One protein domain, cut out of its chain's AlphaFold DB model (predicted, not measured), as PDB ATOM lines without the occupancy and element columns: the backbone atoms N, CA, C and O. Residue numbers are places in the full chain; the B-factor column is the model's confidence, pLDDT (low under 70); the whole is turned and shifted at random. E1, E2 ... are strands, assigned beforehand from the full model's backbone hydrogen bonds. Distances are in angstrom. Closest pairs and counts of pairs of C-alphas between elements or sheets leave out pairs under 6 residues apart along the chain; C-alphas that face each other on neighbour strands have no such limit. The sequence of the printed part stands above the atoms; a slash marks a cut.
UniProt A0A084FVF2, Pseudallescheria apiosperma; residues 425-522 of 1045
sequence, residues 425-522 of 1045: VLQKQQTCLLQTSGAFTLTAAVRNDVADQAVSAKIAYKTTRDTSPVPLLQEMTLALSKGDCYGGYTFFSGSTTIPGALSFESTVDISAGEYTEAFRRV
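AT A GLANCE: This is residues 425 to 522 of the 1045 residues of a protein of Pseudallescheria apiosperma (UniProt A0A084FVF2). Two strongly twisted four-stranded sheets lie face to face as a sandwich, their strands crossed at 38 degrees, with the order E4, E3, E7, E8 in one sheet and E1, E2, E6, E5 in the other. The long axis runs from the link between E3 and E4 at one end to the turn between E5 and E6 at the other. The printed part has 98 residues with no named helix and eight named strands, E1 to E8 in chain order; both sheets are antiparallel throughout, and the class is all strand. The whole is compact, with a radius of gyration of the C-alphas of 14.2 A, and its outline is elongated, spanning 49 by 25 by 16 A.

HOW THE PARTS SIT: Begin with E3, residues 455 to 463, and E7, residues 502 to 512, the inner strands of one sheet; N 458 and O 509 are 2.8 A apart, within hydrogen-bond range. On the edge beside E3 is E4, residues 472 to 479, its hairpin partner, with N 459 and O 476 at 2.9 A. On the other edge E8, residues 515 to 521, forms a hairpin with E7, with N 510 and O 517 at 2.9 A. E7 bends by 69 degrees at residue 505. In the second sheet look at the inner strands E2, residues 439 to 447, and E6, residues 489 to 497, where N 442 and O 494 are 2.9 A apart. Edge strand E1, residues 432 to 434, forms a hairpin with E2, with N 432 and O 441 at 2.9 A. Edge strand E5, residues 481 to 486, forms a hairpin with E6, with N 483 and O 491 at 2.8 A. Residues 425 to 426 pair, antiparallel, with residues 444 to 445 of E2. Between the sheets, the closest C-alphas of E4 and E6 are those of Ala 479 and Gly 494, 6.6 A apart. E4 runs on into E5 at 64 degrees across a break of 1 residue. E1 and E8 are apart.

IN THESE COORDINATES: Find C-alpha 432 at (34.753, 325.829, 43.042), where E1 begins. E2 starts at C-alpha 439 and covers 26.7 A; E3 covers 25.6 A and E4 22.9 A. E6 runs 26.4 A to C-alpha 497 at (41.772, 318.313, 38.178). E7, the longest strand with 11 residues, covers 27.0 A, and E8 ends at C-alpha 521 at (44.140, 332.710, 45.146).

THE WHOLE: Look for the two C-alphas farthest apart, those of Thr 467 and Gly 487, at 51.0 A. The printed part has no cut, and no link is long. The mean pLDDT of the printed part is 92.3; one residue, 436, is under 70.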
ATOM      1  N   VAL A 425      36.288 339.008  34.587       95.69
ATOM      2  CA  VAL A 425      35.932 339.033  36.013       95.69
ATOM      3  C   VAL A 425      35.704 337.618  36.544       95.69
ATOM      4  O   VAL A 425      34.761 336.943  36.120       95.69
ATOM      5  N   LEU A 426      36.522 337.178  37.508       95.25
ATOM      6  CA  LEU A 426      36.342 335.895  38.198       95.25
ATOM      7  C   LEU A 426      34.988 335.855  38.925       95.25
ATOM      8  O   LEU A 426      34.734 336.643  39.835       95.25
ATOM      9  N   GLN A 427      34.126 334.901  38.570       93.94
ATOM     10  CA  GLN A 427      32.887 334.657  39.303       93.94
ATOM     11  C   GLN A 427      33.165 333.657  40.426       93.94
ATOM     12  O   GLN A 427      32.975 332.452  40.256       93.94
ATOM     13  N   LYS A 428      33.635 334.160  41.578       86.25
ATOM     14  CA  LYS A 428      33.985 333.328  42.747       86.25
ATOM     15  C   LYS A 428      32.866 332.372  43.175       86.25
ATOM     16  O   LYS A 428      33.160 331.252  43.552       86.25
ATOM     17  N   GLN A 429      31.596 332.777  43.083       85.00
ATOM     18  CA  GLN A 429      30.456 331.925  43.463       85.00
ATOM     19  C   GLN A 429      30.150 330.812  42.442       85.00
ATOM     20  O   GLN A 429      29.597 329.782  42.812       85.00
ATOM     21  N   GLN A 430      30.520 331.001  41.173       91.69
ATOM     22  CA  GLN A 430      30.373 330.025  40.082       91.69
ATOM     23  C   GLN A 430      31.688 329.256  39.822       91.69
ATOM     24  O   GLN A 430      31.822 328.558  38.816       91.69
ATOM     25  N   THR A 431      32.670 329.417  40.709       91.62
ATOM     26  CA  THR A 431      33.974 328.754  40.694       91.62
ATOM     27  C   THR A 431      34.085 327.919  41.966       91.62
ATOM     28  O   THR A 431      33.594 328.339  43.010       91.62
ATOM     29  N   CYS A 432      34.675 326.729  41.895       84.75
ATOM     30  CA  CYS A 432      34.753 325.829  43.042       84.75
ATOM     31  C   CYS A 432      35.931 324.857  42.974       84.75
ATOM     32  O   CYS A 432      36.332 324.433  41.884       84.75
ATOM     33  N   LEU A 433      36.444 324.476  44.148       83.12
ATOM     34  CA  LEU A 433      37.498 323.476  44.319       83.12
ATOM     35  C   LEU A 433      37.095 322.411  45.351       83.12
ATOM     36  O   LEU A 433      37.083 322.673  46.553       83.12
ATOM     37  N   LEU A 434      36.888 321.169  44.908       78.44
ATOM     38  CA  LEU A 434      36.772 320.019  45.807       78.44
ATOM     39  C   LEU A 434      38.172 319.490  46.154       78.44
ATOM     40  O   LEU A 434      38.678 318.554  45.524       78.44
ATOM     41  N   GLN A 435      38.795 320.112  47.156       71.75
ATOM     42  CA  GLN A 435      40.209 319.950  47.531       71.75
ATOM     43  C   GLN A 435      40.682 318.496  47.641       71.75
ATOM     44  O   GLN A 435      41.727 318.153  47.091       71.75
ATOM     45  N   THR A 436      39.882 317.631  48.272       67.62
ATOM     46  CA  THR A 436      40.158 316.193  48.476       67.62
ATOM     47  C   THR A 436      40.378 315.407  47.180       67.62
ATOM     48  O   THR A 436      41.000 314.347  47.196       67.62
ATOM     49  N   SER A 437      39.883 315.924  46.055       80.31
ATOM     50  CA  SER A 437      40.016 315.336  44.718       80.31
ATOM     51  C   SER A 437      40.815 316.204  43.740       80.31
ATOM     52  O   SER A 437      41.076 315.774  42.618       80.31
ATOM     53  N   GLY A 438      41.135 317.446  44.120       84.62
ATOM     54  CA  GLY A 438      41.638 318.484  43.218       84.62
ATOM     55  C   GLY A 438      40.658 318.904  42.111       84.62
ATOM     56  O   GLY A 438      41.050 319.664  41.227       84.62
ATOM     57  N   ALA A 439      39.409 318.417  42.100       90.12
ATOM     58  CA  ALA A 439      38.439 318.747  41.058       90.12
ATOM     59  C   ALA A 439      38.059 320.232  41.133       90.12
ATOM     60  O   ALA A 439      37.471 320.694  42.112       90.12
ATOM     61  N   PHE A 440      38.410 320.969  40.083       95.06
ATOM     62  CA  PHE A 440      38.312 322.417  39.998       95.06
ATOM     63  C   PHE A 440      37.445 322.806  38.805       95.06
ATOM     64  O   PHE A 440      37.696 322.366  37.682       95.06
ATOM     65  N   THR A 441      36.439 323.646  39.031       96.44
ATOM     66  CA  THR A 441      35.655 324.271  37.959       96.44
ATOM     67  C   THR A 441      35.746 325.774  38.107       96.44
ATOM     68  O   THR A 441      35.440 326.305  39.168       96.44
ATOM     69  N   LEU A 442      36.168 326.451  37.043       97.88
ATOM     70  CA  LEU A 442      36.336 327.896  36.988       97.88
ATOM     71  C   LEU A 442      35.273 328.515  36.096       97.88
ATOM     72  O   LEU A 442      35.035 328.011  34.999       97.88
ATOM     73  N   THR A 443      34.707 329.638  36.542       97.19
ATOM     74  CA  THR A 443      33.804 330.477  35.749       97.19
ATOM     75  C   THR A 443      34.247 331.939  35.783       97.19
ATOM     76  O   THR A 443      34.422 332.540  36.843       97.19
ATOM     77  N   ALA A 444      34.383 332.535  34.602       97.75
ATOM     78  CA  ALA A 444      34.689 333.945  34.400       97.75
ATOM     79  C   ALA A 444      33.549 334.631  33.639       97.75
ATOM     80  O   ALA A 444      33.035 334.080  32.670       97.75
ATOM     81  N   ALA A 445      33.191 335.854  34.022       97.06
ATOM     82  CA  ALA A 445      32.360 336.725  33.201       97.06
ATOM     83  C   ALA A 445      33.281 337.579  32.321       97.06
ATOM     84  O   ALA A 445      34.142 338.296  32.833       97.06
ATOM     85  N   VAL A 446      33.107 337.502  31.004       97.81
ATOM     86  CA  VAL A 446      33.884 338.258  30.012       97.81
ATOM     87  C   VAL A 446      32.949 339.207  29.274       97.81
ATOM     88  O   VAL A 446      31.880 338.809  28.811       97.81
ATOM     89  N   ARG A 447      33.328 340.480  29.181       96.31
ATOM     90  CA  ARG A 447      32.504 341.548  28.597       96.31
ATOM     91  C   ARG A 447      32.210 341.260  27.113       96.31
ATOM     92  O   ARG A 447      33.087 340.787  26.392       96.31
ATOM     93  N   ASN A 448      30.988 341.513  26.640       95.44
ATOM     94  CA  ASN A 448      30.495 341.010  25.340       95.44
ATOM     95  C   ASN A 448      31.266 341.514  24.101       95.44
ATOM     96  O   ASN A 448      31.198 340.882  23.053       95.44
ATOM     97  N   ASP A 449      31.996 342.625  24.204       93.50
ATOM     98  CA  ASP A 449      32.908 343.156  23.179       93.50
ATOM     99  C   ASP A 449      34.290 342.468  23.162       93.50
ATOM    100  O   ASP A 449      35.021 342.564  22.179       93.50
ATOM    101  N   VAL A 450      34.635 341.749  24.234       94.94
ATOM    102  CA  VAL A 450      35.861 340.945  24.390       94.94
ATOM    103  C   VAL A 450      35.568 339.444  24.229       94.94
ATOM    104  O   VAL A 450      36.455 338.672  23.878       94.94
ATOM    105  N   ALA A 451      34.313 339.023  24.408       94.81
ATOM    106  CA  ALA A 451      33.860 337.630  24.432       94.81
ATOM    107  C   ALA A 451      34.019 336.822  23.120       94.81
ATOM    108  O   ALA A 451      33.595 335.668  23.076       94.81
ATOM    109  N   ASP A 452      34.594 337.378  22.053       94.00
ATOM    110  CA  ASP A 452      35.008 336.624  20.851       94.00
ATOM    111  C   ASP A 452      36.521 336.312  20.825       94.00
ATOM    112  O   ASP A 452      37.002 335.625  19.923       94.00
ATOM    113  N   GLN A 453      37.278 336.773  21.827       94.62
ATOM    114  CA  GLN A 453      38.661 336.353  22.062       94.62
ATOM    115  C   GLN A 453      38.725 334.929  22.631       94.62
ATOM    116  O   GLN A 453      37.788 334.446  23.269       94.62
ATOM    117  N   ALA A 454      39.871 334.266  22.460       95.12
ATOM    118  CA  ALA A 454      40.159 333.036  23.191       95.12
ATOM    119  C   ALA A 454      40.331 333.351  24.687       95.12
ATOM    120  O   ALA A 454      41.113 334.236  25.044       95.12
ATOM    121  N   VAL A 455      39.618 332.617  25.545       98.25
ATOM    122  CA  VAL A 455      39.659 332.787  27.003       98.25
ATOM    123  C   VAL A 455      40.304 331.562  27.645       98.25
ATOM    124  O   VAL A 455      39.962 330.420  27.330       98.25
ATOM    125  N   SER A 456      41.253 331.790  28.547       97.81
ATOM    126  CA  SER A 456      41.943 330.716  29.267       97.81
ATOM    127  C   SER A 456      42.339 331.146  30.672       97.81
ATOM    128  O   SER A 456      42.517 332.334  30.933       97.81
ATOM    129  N   ALA A 457      42.491 330.170  31.559       98.12
ATOM    130  CA  ALA A 457      43.035 330.346  32.892       98.12
ATOM    131  C   ALA A 457      44.384 329.623  33.005       98.12
ATOM    132  O   ALA A 457      44.473 328.417  32.762       98.12
ATOM    133  N   LYS A 458      45.435 330.341  33.402       98.00
ATOM    134  CA  LYS A 458      46.662 329.731  33.918       98.00
ATOM    135  C   LYS A 458      46.466 329.413  35.390       98.00
ATOM    136  O   LYS A 458      46.131 330.306  36.162       98.00
ATOM    137  N   ILE A 459      46.704 328.166  35.770       97.56
ATOM    138  CA  ILE A 459      46.632 327.693  37.151       97.56
ATOM    139  C   ILE A 459      48.054 327.336  37.575       97.56
ATOM    140  O   ILE A 459      48.648 326.418  37.008       97.56
ATOM    141  N   ALA A 460      48.596 328.062  38.548       97.12
ATOM    142  CA  ALA A 460      49.852 327.736  39.208       97.12
ATOM    143  C   ALA A 460      49.539 326.999  40.516       97.12
ATOM    144  O   ALA A 460      48.828 327.544  41.357       97.12
ATOM    145  N   TYR A 461      50.032 325.772  40.666       94.44
ATOM    146  CA  TYR A 461      49.662 324.827  41.727       94.44
ATOM    147  C   TYR A 461      50.894 324.117  42.304       94.44
ATOM    148  O   TYR A 461      51.967 324.124  41.697       94.44
ATOM    149  N   LYS A 462      50.746 323.500  43.481       92.75
ATOM    150  CA  LYS A 462      51.847 322.887  44.236       92.75
ATOM    151  C   LYS A 462      51.712 321.365  44.318       92.75
ATOM    152  O   LYS A 462      50.674 320.853  44.729       92.75
ATOM    153  N   THR A 463      52.784 320.635  44.005       90.31
ATOM    154  CA  THR A 463      52.865 319.174  44.187       90.31
ATOM    155  C   THR A 463      53.922 318.783  45.218       90.31
ATOM    156  O   THR A 463      55.049 319.277  45.214       90.31
ATOM    157  N   THR A 464      53.551 317.889  46.134       89.19
ATOM    158  CA  THR A 464      54.454 317.342  47.155       89.19
ATOM    159  C   THR A 464      55.533 316.450  46.533       89.19
ATOM    160  O   THR A 464      55.391 315.946  45.418       89.19
ATOM    161  N   ARG A 465      56.654 316.288  47.243       88.25
ATOM    162  CA  ARG A 465      57.854 315.588  46.766       88.25
ATOM    163  C   ARG A 465      58.653 315.017  47.940       88.25
ATOM    164  O   ARG A 465      58.859 315.706  48.929       88.25
ATOM    165  N   ASP A 466      59.190 313.810  47.793       86.50
ATOM    166  CA  ASP A 466      59.962 313.142  48.859       86.50
ATOM    167  C   ASP A 466      61.381 313.724  49.057       86.50
ATOM    168  O   ASP A 466      62.125 313.297  49.937       86.50
ATOM    169  N   THR A 467      61.797 314.662  48.199       85.75
ATOM    170  CA  THR A 467      63.190 315.128  48.057       85.75
ATOM    171  C   THR A 467      63.453 316.554  48.548       85.75
ATOM    172  O   THR A 467      64.599 316.997  48.512       85.75
ATOM    173  N   SER A 468      62.422 317.281  48.985       92.56
ATOM    174  CA  SER A 468      62.531 318.599  49.626       92.56
ATOM    175  C   SER A 468      61.253 318.871  50.439       92.56
ATOM    176  O   SER A 468      60.174 318.478  49.992       92.56
ATOM    177  N   PRO A 469      61.338 319.547  51.603       92.25
ATOM    178  CA  PRO A 469      60.171 319.932  52.405       92.25
ATOM    179  C   PRO A 469      59.278 320.984  51.727       92.25
ATOM    180  O   PRO A 469      58.160 321.206  52.188       92.25
ATOM    181  N   VAL A 470      59.759 321.635  50.660       94.88
ATOM    182  CA  VAL A 470      58.994 322.613  49.878       94.88
ATOM    183  C   VAL A 470      58.445 321.934  48.615       94.88
ATOM    184  O   VAL A 470      59.225 321.332  47.863       94.88
ATOM    185  N   PRO A 471      57.131 322.022  48.338       92.75
ATOM    186  CA  PRO A 471      56.531 321.423  47.152       92.75
ATOM    187  C   PRO A 471      57.068 322.043  45.854       92.75
ATOM    188  O   PRO A 471      57.561 323.170  45.821       92.75
ATOM    189  N   LEU A 472      56.945 321.310  44.748       93.31
ATOM    190  CA  LEU A 472      57.206 321.843  43.417       93.31
ATOM    191  C   LEU A 472      56.042 322.746  42.987       93.31
ATOM    192  O   LEU A 472      54.909 322.280  42.888       93.31
ATOM    193  N   LEU A 473      56.331 324.006  42.661       94.81
ATOM    194  CA  LEU A 473      55.400 324.869  41.935       94.81
ATOM    195  C   LEU A 473      55.371 324.465  40.452       94.81
ATOM    196  O   LEU A 473      56.418 324.308  39.818       94.81
ATOM    197  N   GLN A 474      54.174 324.300  39.898       95.06
ATOM    198  CA  GLN A 474      53.921 323.931  38.505       95.06
ATOM    199  C   GLN A 474      52.846 324.845  37.905       95.06
ATOM    200  O   GLN A 474      52.013 325.373  38.635       95.06
ATOM    201  N   GLU A 475      52.818 324.997  36.577       96.44
ATOM    202  CA  GLU A 475      51.718 325.666  35.867       96.44
ATOM    203  C   GLU A 475      50.993 324.700  34.919       96.44
ATOM    204  O   GLU A 475      51.609 323.849  34.274       96.44
ATOM    205  N   MET A 476      49.679 324.877  34.784       96.75
ATOM    206  CA  MET A 476      48.855 324.295  33.722       96.75
ATOM    207  C   MET A 476      47.938 325.363  33.113       96.75
ATOM    208  O   MET A 476      47.652 326.380  33.739       96.75
ATOM    209  N   THR A 477      47.477 325.152  31.880       98.00
ATOM    210  CA  THR A 477      46.531 326.059  31.205       98.00
ATOM    211  C   THR A 477      45.208 325.348  30.958       98.00
ATOM    212  O   THR A 477      45.166 324.317  30.290       98.00
ATOM    213  N   LEU A 478      44.131 325.926  31.481       98.12
ATOM    214  CA  LEU A 478      42.751 325.510  31.282       98.12
ATOM    215  C   LEU A 478      42.103 326.431  30.240       98.12
ATOM    216  O   LEU A 478      41.941 327.626  30.473       98.12
ATOM    217  N   ALA A 479      41.731 325.890  29.080       97.88
ATOM    218  CA  ALA A 479      40.909 326.619  28.115       97.88
ATOM    219  C   ALA A 479      39.462 326.711  28.631       97.88
ATOM    220  O   ALA A 479      38.915 325.707  29.090       97.88
ATOM    221  N   LEU A 480      38.843 327.890  28.546       98.38
ATOM    222  CA  LEU A 480      37.455 328.090  28.971       98.38
ATOM    223  C   LEU A 480      36.521 328.081  27.758       98.38
ATOM    224  O   LEU A 480      36.808 328.686  26.725       98.38
ATOM    225  N   SER A 481      35.387 327.401  27.892       97.81
ATOM    226  CA  SER A 481      34.357 327.321  26.857       97.81
ATOM    227  C   SER A 481      33.335 328.442  27.028       97.81
ATOM    228  O   SER A 481      32.886 328.707  28.143       97.81
ATOM    229  N   LYS A 482      32.955 329.083  25.917       97.19
ATOM    230  CA  LYS A 482      31.924 330.129  25.869       97.19
ATOM    231  C   LYS A 482      30.553 329.523  26.195       97.19
ATOM    232  O   LYS A 482      30.111 328.618  25.488       97.19
ATOM    233  N   GLY A 483      29.922 330.003  27.262       94.12
ATOM    234  CA  GLY A 483      28.610 329.577  27.746       94.12
ATOM    235  C   GLY A 483      27.531 330.644  27.548       94.12
ATOM    236  O   GLY A 483      27.590 331.441  26.609       94.12
ATOM    237  N   ASP A 484      26.541 330.645  28.444       92.19
ATOM    238  CA  ASP A 484      25.434 331.606  28.436       92.19
ATOM    239  C   ASP A 484      25.880 333.047  28.729       92.19
ATOM    240  O   ASP A 484      26.977 333.320  29.221       92.19
ATOM    241  N   CYS A 485      25.009 333.999  28.398       91.50
ATOM    242  CA  CYS A 485      25.303 335.423  28.463       91.50
ATOM    243  C   CYS A 485      24.174 336.210  29.146       91.50
ATOM    244  O   CYS A 485      22.981 336.013  28.895       91.50
ATOM    245  N   TYR A 486      24.583 337.112  30.038       92.31
ATOM    246  CA  TYR A 486      23.746 337.832  30.986       92.31
ATOM    247  C   TYR A 486      24.102 339.320  30.929       92.31
ATOM    248  O   TYR A 486      25.200 339.739  31.301       92.31
ATOM    249  N   GLY A 487      23.174 340.140  30.435       91.19
ATOM    250  CA  GLY A 487      23.423 341.558  30.205       91.19
ATOM    251  C   GLY A 487      24.594 341.760  29.241       91.19
ATOM    252  O   GLY A 487      24.615 341.190  28.150       91.19
ATOM    253  N   GLY A 488      25.565 342.575  29.662       92.38
ATOM    254  CA  GLY A 488      26.767 342.901  28.890       92.38
ATOM    255  C   GLY A 488      27.917 341.897  29.004       92.38
ATOM    256  O   GLY A 488      29.020 342.236  28.573       92.38
ATOM    257  N   TYR A 489      27.694 340.717  29.592       95.50
ATOM    258  CA  TYR A 489      28.732 339.722  29.877       95.50
ATOM    259  C   TYR A 489      28.355 338.329  29.369       95.50
ATOM    260  O   TYR A 489      27.218 337.889  29.515       95.50
ATOM    261  N   THR A 490      29.339 337.609  28.839       95.94
ATOM    262  CA  THR A 490      29.258 336.191  28.486       95.94
ATOM    263  C   THR A 490      30.080 335.384  29.476       95.94
ATOM    264  O   THR A 490      31.201 335.769  29.808       95.94
ATOM    265  N   PHE A 491      29.534 334.277  29.967       96.19
ATOM    266  CA  PHE A 491      30.230 333.418  30.914       96.19
ATOM    267  C   PHE A 491      31.140 332.451  30.157       96.19
ATOM    268  O   PHE A 491      30.805 331.950  29.083       96.19
ATOM    269  N   PHE A 492      32.314 332.212  30.721       98.19
ATOM    270  CA  PHE A 492      33.325 331.303  30.212       98.19
ATOM    271  C   PHE A 492      33.708 330.345  31.324       98.19
ATOM    272  O   PHE A 492      34.240 330.779  32.348       98.19
ATOM    273  N   SER A 493      33.456 329.056  31.110       98.00
ATOM    274  CA  SER A 493      33.665 328.035  32.135       98.00
ATOM    275  C   SER A 493      34.518 326.877  31.634       98.00
ATOM    276  O   SER A 493      34.523 326.540  30.448       98.00
ATOM    277  N   GLY A 494      35.250 326.254  32.550       98.00
ATOM    278  CA  GLY A 494      36.056 325.071  32.280       98.00
ATOM    279  C   GLY A 494      36.330 324.296  33.560       98.00
ATOM    280  O   GLY A 494      36.437 324.886  34.635       98.00
ATOM    281  N   SER A 495      36.461 322.978  33.436       97.81
ATOM    282  CA  SER A 495      36.726 322.075  34.557       97.81
ATOM    283  C   SER A 495      38.011 321.288  34.330       97.81
ATOM    284  O   SER A 495      38.344 320.923  33.200       97.81
ATOM    285  N   THR A 496      38.740 321.014  35.406       97.38
ATOM    286  CA  THR A 496      39.965 320.214  35.398       97.38
ATOM    287  C   THR A 496      40.196 319.559  36.762       97.38
ATOM    288  O   THR A 496      39.435 319.781  37.703       97.38
ATOM    289  N   THR A 497      41.255 318.767  36.884       96.19
ATOM    290  CA  THR A 497      41.772 318.313  38.178       96.19
ATOM    291  C   THR A 497      43.122 318.977  38.399       96.19
ATOM    292  O   THR A 497      44.048 318.738  37.625       96.19
ATOM    293  N   ILE A 498      43.234 319.801  39.441       94.56
ATOM    294  CA  ILE A 498      44.510 320.343  39.910       94.56
ATOM    295  C   ILE A 498      45.283 319.193  40.583       94.56
ATOM    296  O   ILE A 498      44.774 318.622  41.550       94.56
ATOM    297  N   PRO A 499      46.478 318.808  40.097       88.31
ATOM    298  CA  PRO A 499      47.236 317.708  40.685       88.31
ATOM    299  C   PRO A 499      47.807 318.044  42.071       88.31
ATOM    300  O   PRO A 499      48.366 319.118  42.276       88.31
ATOM    301  N   GLY A 500      47.775 317.066  42.980       73.06
ATOM    302  CA  GLY A 500      48.411 317.144  44.300       73.06
ATOM    303  C   GLY A 500      47.460 317.502  45.446       73.06
ATOM    304  O   GLY A 500      46.369 318.027  45.247       73.06
ATOM    305  N   ALA A 501      47.895 317.206  46.674       72.56
ATOM    306  CA  ALA A 501      47.110 317.433  47.894       72.56
ATOM    307  C   ALA A 501      47.018 318.916  48.319       72.56
ATOM    308  O   ALA A 501      46.235 319.249  49.201       72.56
ATOM    309  N   LEU A 502      47.796 319.803  47.688       81.00
ATOM    310  CA  LEU A 502      47.870 321.241  47.987       81.00
ATOM    311  C   LEU A 502      47.126 322.080  46.933       81.00
ATOM    312  O   LEU A 502      47.529 323.193  46.601       81.00
ATOM    313  N   SER A 503      46.048 321.531  46.367       85.38
ATOM    314  CA  SER A 503      45.272 322.174  45.298       85.38
ATOM    315  C   SER A 503      44.668 323.524  45.715       85.38
ATOM    316  O   SER A 503      44.484 324.391  44.860       85.38
ATOM    317  N   PHE A 504      44.427 323.732  47.013       79.56
ATOM    318  CA  PHE A 504      43.925 324.981  47.592       79.56
ATOM    319  C   PHE A 504      44.952 326.121  47.578       79.56
ATOM    320  O   PHE A 504      44.581 327.262  47.328       79.56
ATOM    321  N   GLU A 505      46.247 325.824  47.708       84.38
ATOM    322  CA  GLU A 505      47.336 326.817  47.653       84.38
ATOM    323  C   GLU A 505      47.632 327.320  46.220       84.38
ATOM    324  O   GLU A 505      48.690 327.895  45.946       84.38
ATOM    325  N   SER A 506      46.723 327.063  45.275       91.94
ATOM    326  CA  SER A 506      46.872 327.448  43.874       91.94
ATOM    327  C   SER A 506      46.562 328.929  43.649       91.94
ATOM    328  O   SER A 506      45.770 329.547  44.360       91.94
ATOM    329  N   THR A 507      47.131 329.491  42.581       94.75
ATOM    330  CA  THR A 507      46.774 330.826  42.077       94.75
ATOM    331  C   THR A 507      46.415 330.788  40.596       94.75
ATOM    332  O   THR A 507      46.968 330.010  39.818       94.75
ATOM    333  N   VAL A 508      45.495 331.659  40.200       96.38
ATOM    334  CA  VAL A 508      44.871 331.695  38.879       96.38
ATOM    335  C   VAL A 508      45.093 333.053  38.217       96.38
ATOM    336  O   VAL A 508      44.861 334.090  38.838       96.38
ATOM    337  N   ASP A 509      45.483 333.039  36.940       97.19
ATOM    338  CA  ASP A 509      45.375 334.198  36.043       97.19
ATOM    339  C   ASP A 509      44.386 333.866  34.923       97.19
ATOM    340  O   ASP A 509      44.607 332.912  34.177       97.19
ATOM    341  N   ILE A 510      43.310 334.639  34.781       97.88
ATOM    342  CA  ILE A 510      42.333 334.493  33.693       97.88
ATOM    343  C   ILE A 510      42.643 335.548  32.634       97.88
ATOM    344  O   ILE A 510      42.690 336.728  32.963       97.88
ATOM    345  N   SER A 511      42.799 335.155  31.370       97.38
ATOM    346  CA  SER A 511      43.083 336.077  30.261       97.38
ATOM    347  C   SER A 511      42.075 335.941  29.121       97.38
ATOM    348  O   SER A 511      41.718 334.825  28.736       97.38
ATOM    349  N   ALA A 512      41.674 337.078  28.543       96.81
ATOM    350  CA  ALA A 512      40.899 337.173  27.304       96.81
ATOM    351  C   ALA A 512      41.473 338.293  26.416       96.81
ATOM    352  O   ALA A 512      41.306 339.483  26.697       96.81
ATOM    353  N   GLY A 513      42.172 337.921  25.340       91.75
ATOM    354  CA  GLY A 513      42.949 338.881  24.549       91.75
ATOM    355  C   GLY A 513      44.059 339.527  25.387       91.75
ATOM    356  O   GLY A 513      44.868 338.822  25.984       91.75
ATOM    357  N   GLU A 514      44.091 340.861  25.438       92.31
ATOM    358  CA  GLU A 514      45.067 341.640  26.225       92.31
ATOM    359  C   GLU A 514      44.640 341.868  27.690       92.31
ATOM    360  O   GLU A 514      45.427 342.371  28.492       92.31
ATOM    361  N   TYR A 515      43.409 341.501  28.064       95.56
ATOM    362  CA  TYR A 515      42.894 341.675  29.422       95.56
ATOM    363  C   TYR A 515      43.211 340.458  30.292       95.56
ATOM    364  O   TYR A 515      42.897 339.331  29.905       95.56
ATOM    365  N   THR A 516      43.761 340.694  31.488       95.06
ATOM    366  CA  THR A 516      44.059 339.649  32.478       95.06
ATOM    367  C   THR A 516      43.543 340.030  33.867       95.06
ATOM    368  O   THR A 516      43.784 341.132  34.356       95.06
ATOM    369  N   GLU A 517      42.884 339.076  34.514       94.25
ATOM    370  CA  GLU A 517      42.493 339.053  35.924       94.25
ATOM    371  C   GLU A 517      43.489 338.127  36.648       94.25
ATOM    372  O   GLU A 517      43.392 336.904  36.540       94.25
ATOM    373  N   ALA A 518      44.515 338.703  37.286       92.75
ATOM    374  CA  ALA A 518      45.729 337.992  37.709       92.75
ATOM    375  C   ALA A 518      45.805 337.699  39.218       92.75
ATOM    376  O   ALA A 518      45.252 338.432  40.036       92.75
ATOM    377  N   PHE A 519      46.591 336.677  39.576       92.56
ATOM    378  CA  PHE A 519      46.965 336.297  40.944       92.56
ATOM    379  C   PHE A 519      45.764 336.103  41.890       92.56
ATOM    380  O   PHE A 519      45.802 336.471  43.062       92.56
ATOM    381  N   ARG A 520      44.683 335.497  41.386       92.38
ATOM    382  CA  ARG A 520      43.533 335.096  42.207       92.38
ATOM    383  C   ARG A 520      43.872 333.819  42.964       92.38
ATOM    384  O   ARG A 520      44.134 332.797  42.333       92.38
ATOM    385  N   ARG A 521      43.913 333.882  44.293       87.06
ATOM    386  CA  ARG A 521      44.140 332.710  45.146       87.06
ATOM    387  C   ARG A 521      42.891 331.811  45.146       87.06
ATOM    388  O   ARG A 521      41.782 332.297  44.916       87.06
ATOM    389  N   VAL A 522      43.085 330.500  45.300       85.06
ATOM    390  CA  VAL A 522      42.016 329.478  45.205       85.06
ATOM    391  C   VAL A 522      41.549 328.988  46.585       85.06
ATOM    392  O   VAL A 522      40.495 328.369  46.698       85.06
TER     393      VAL A 522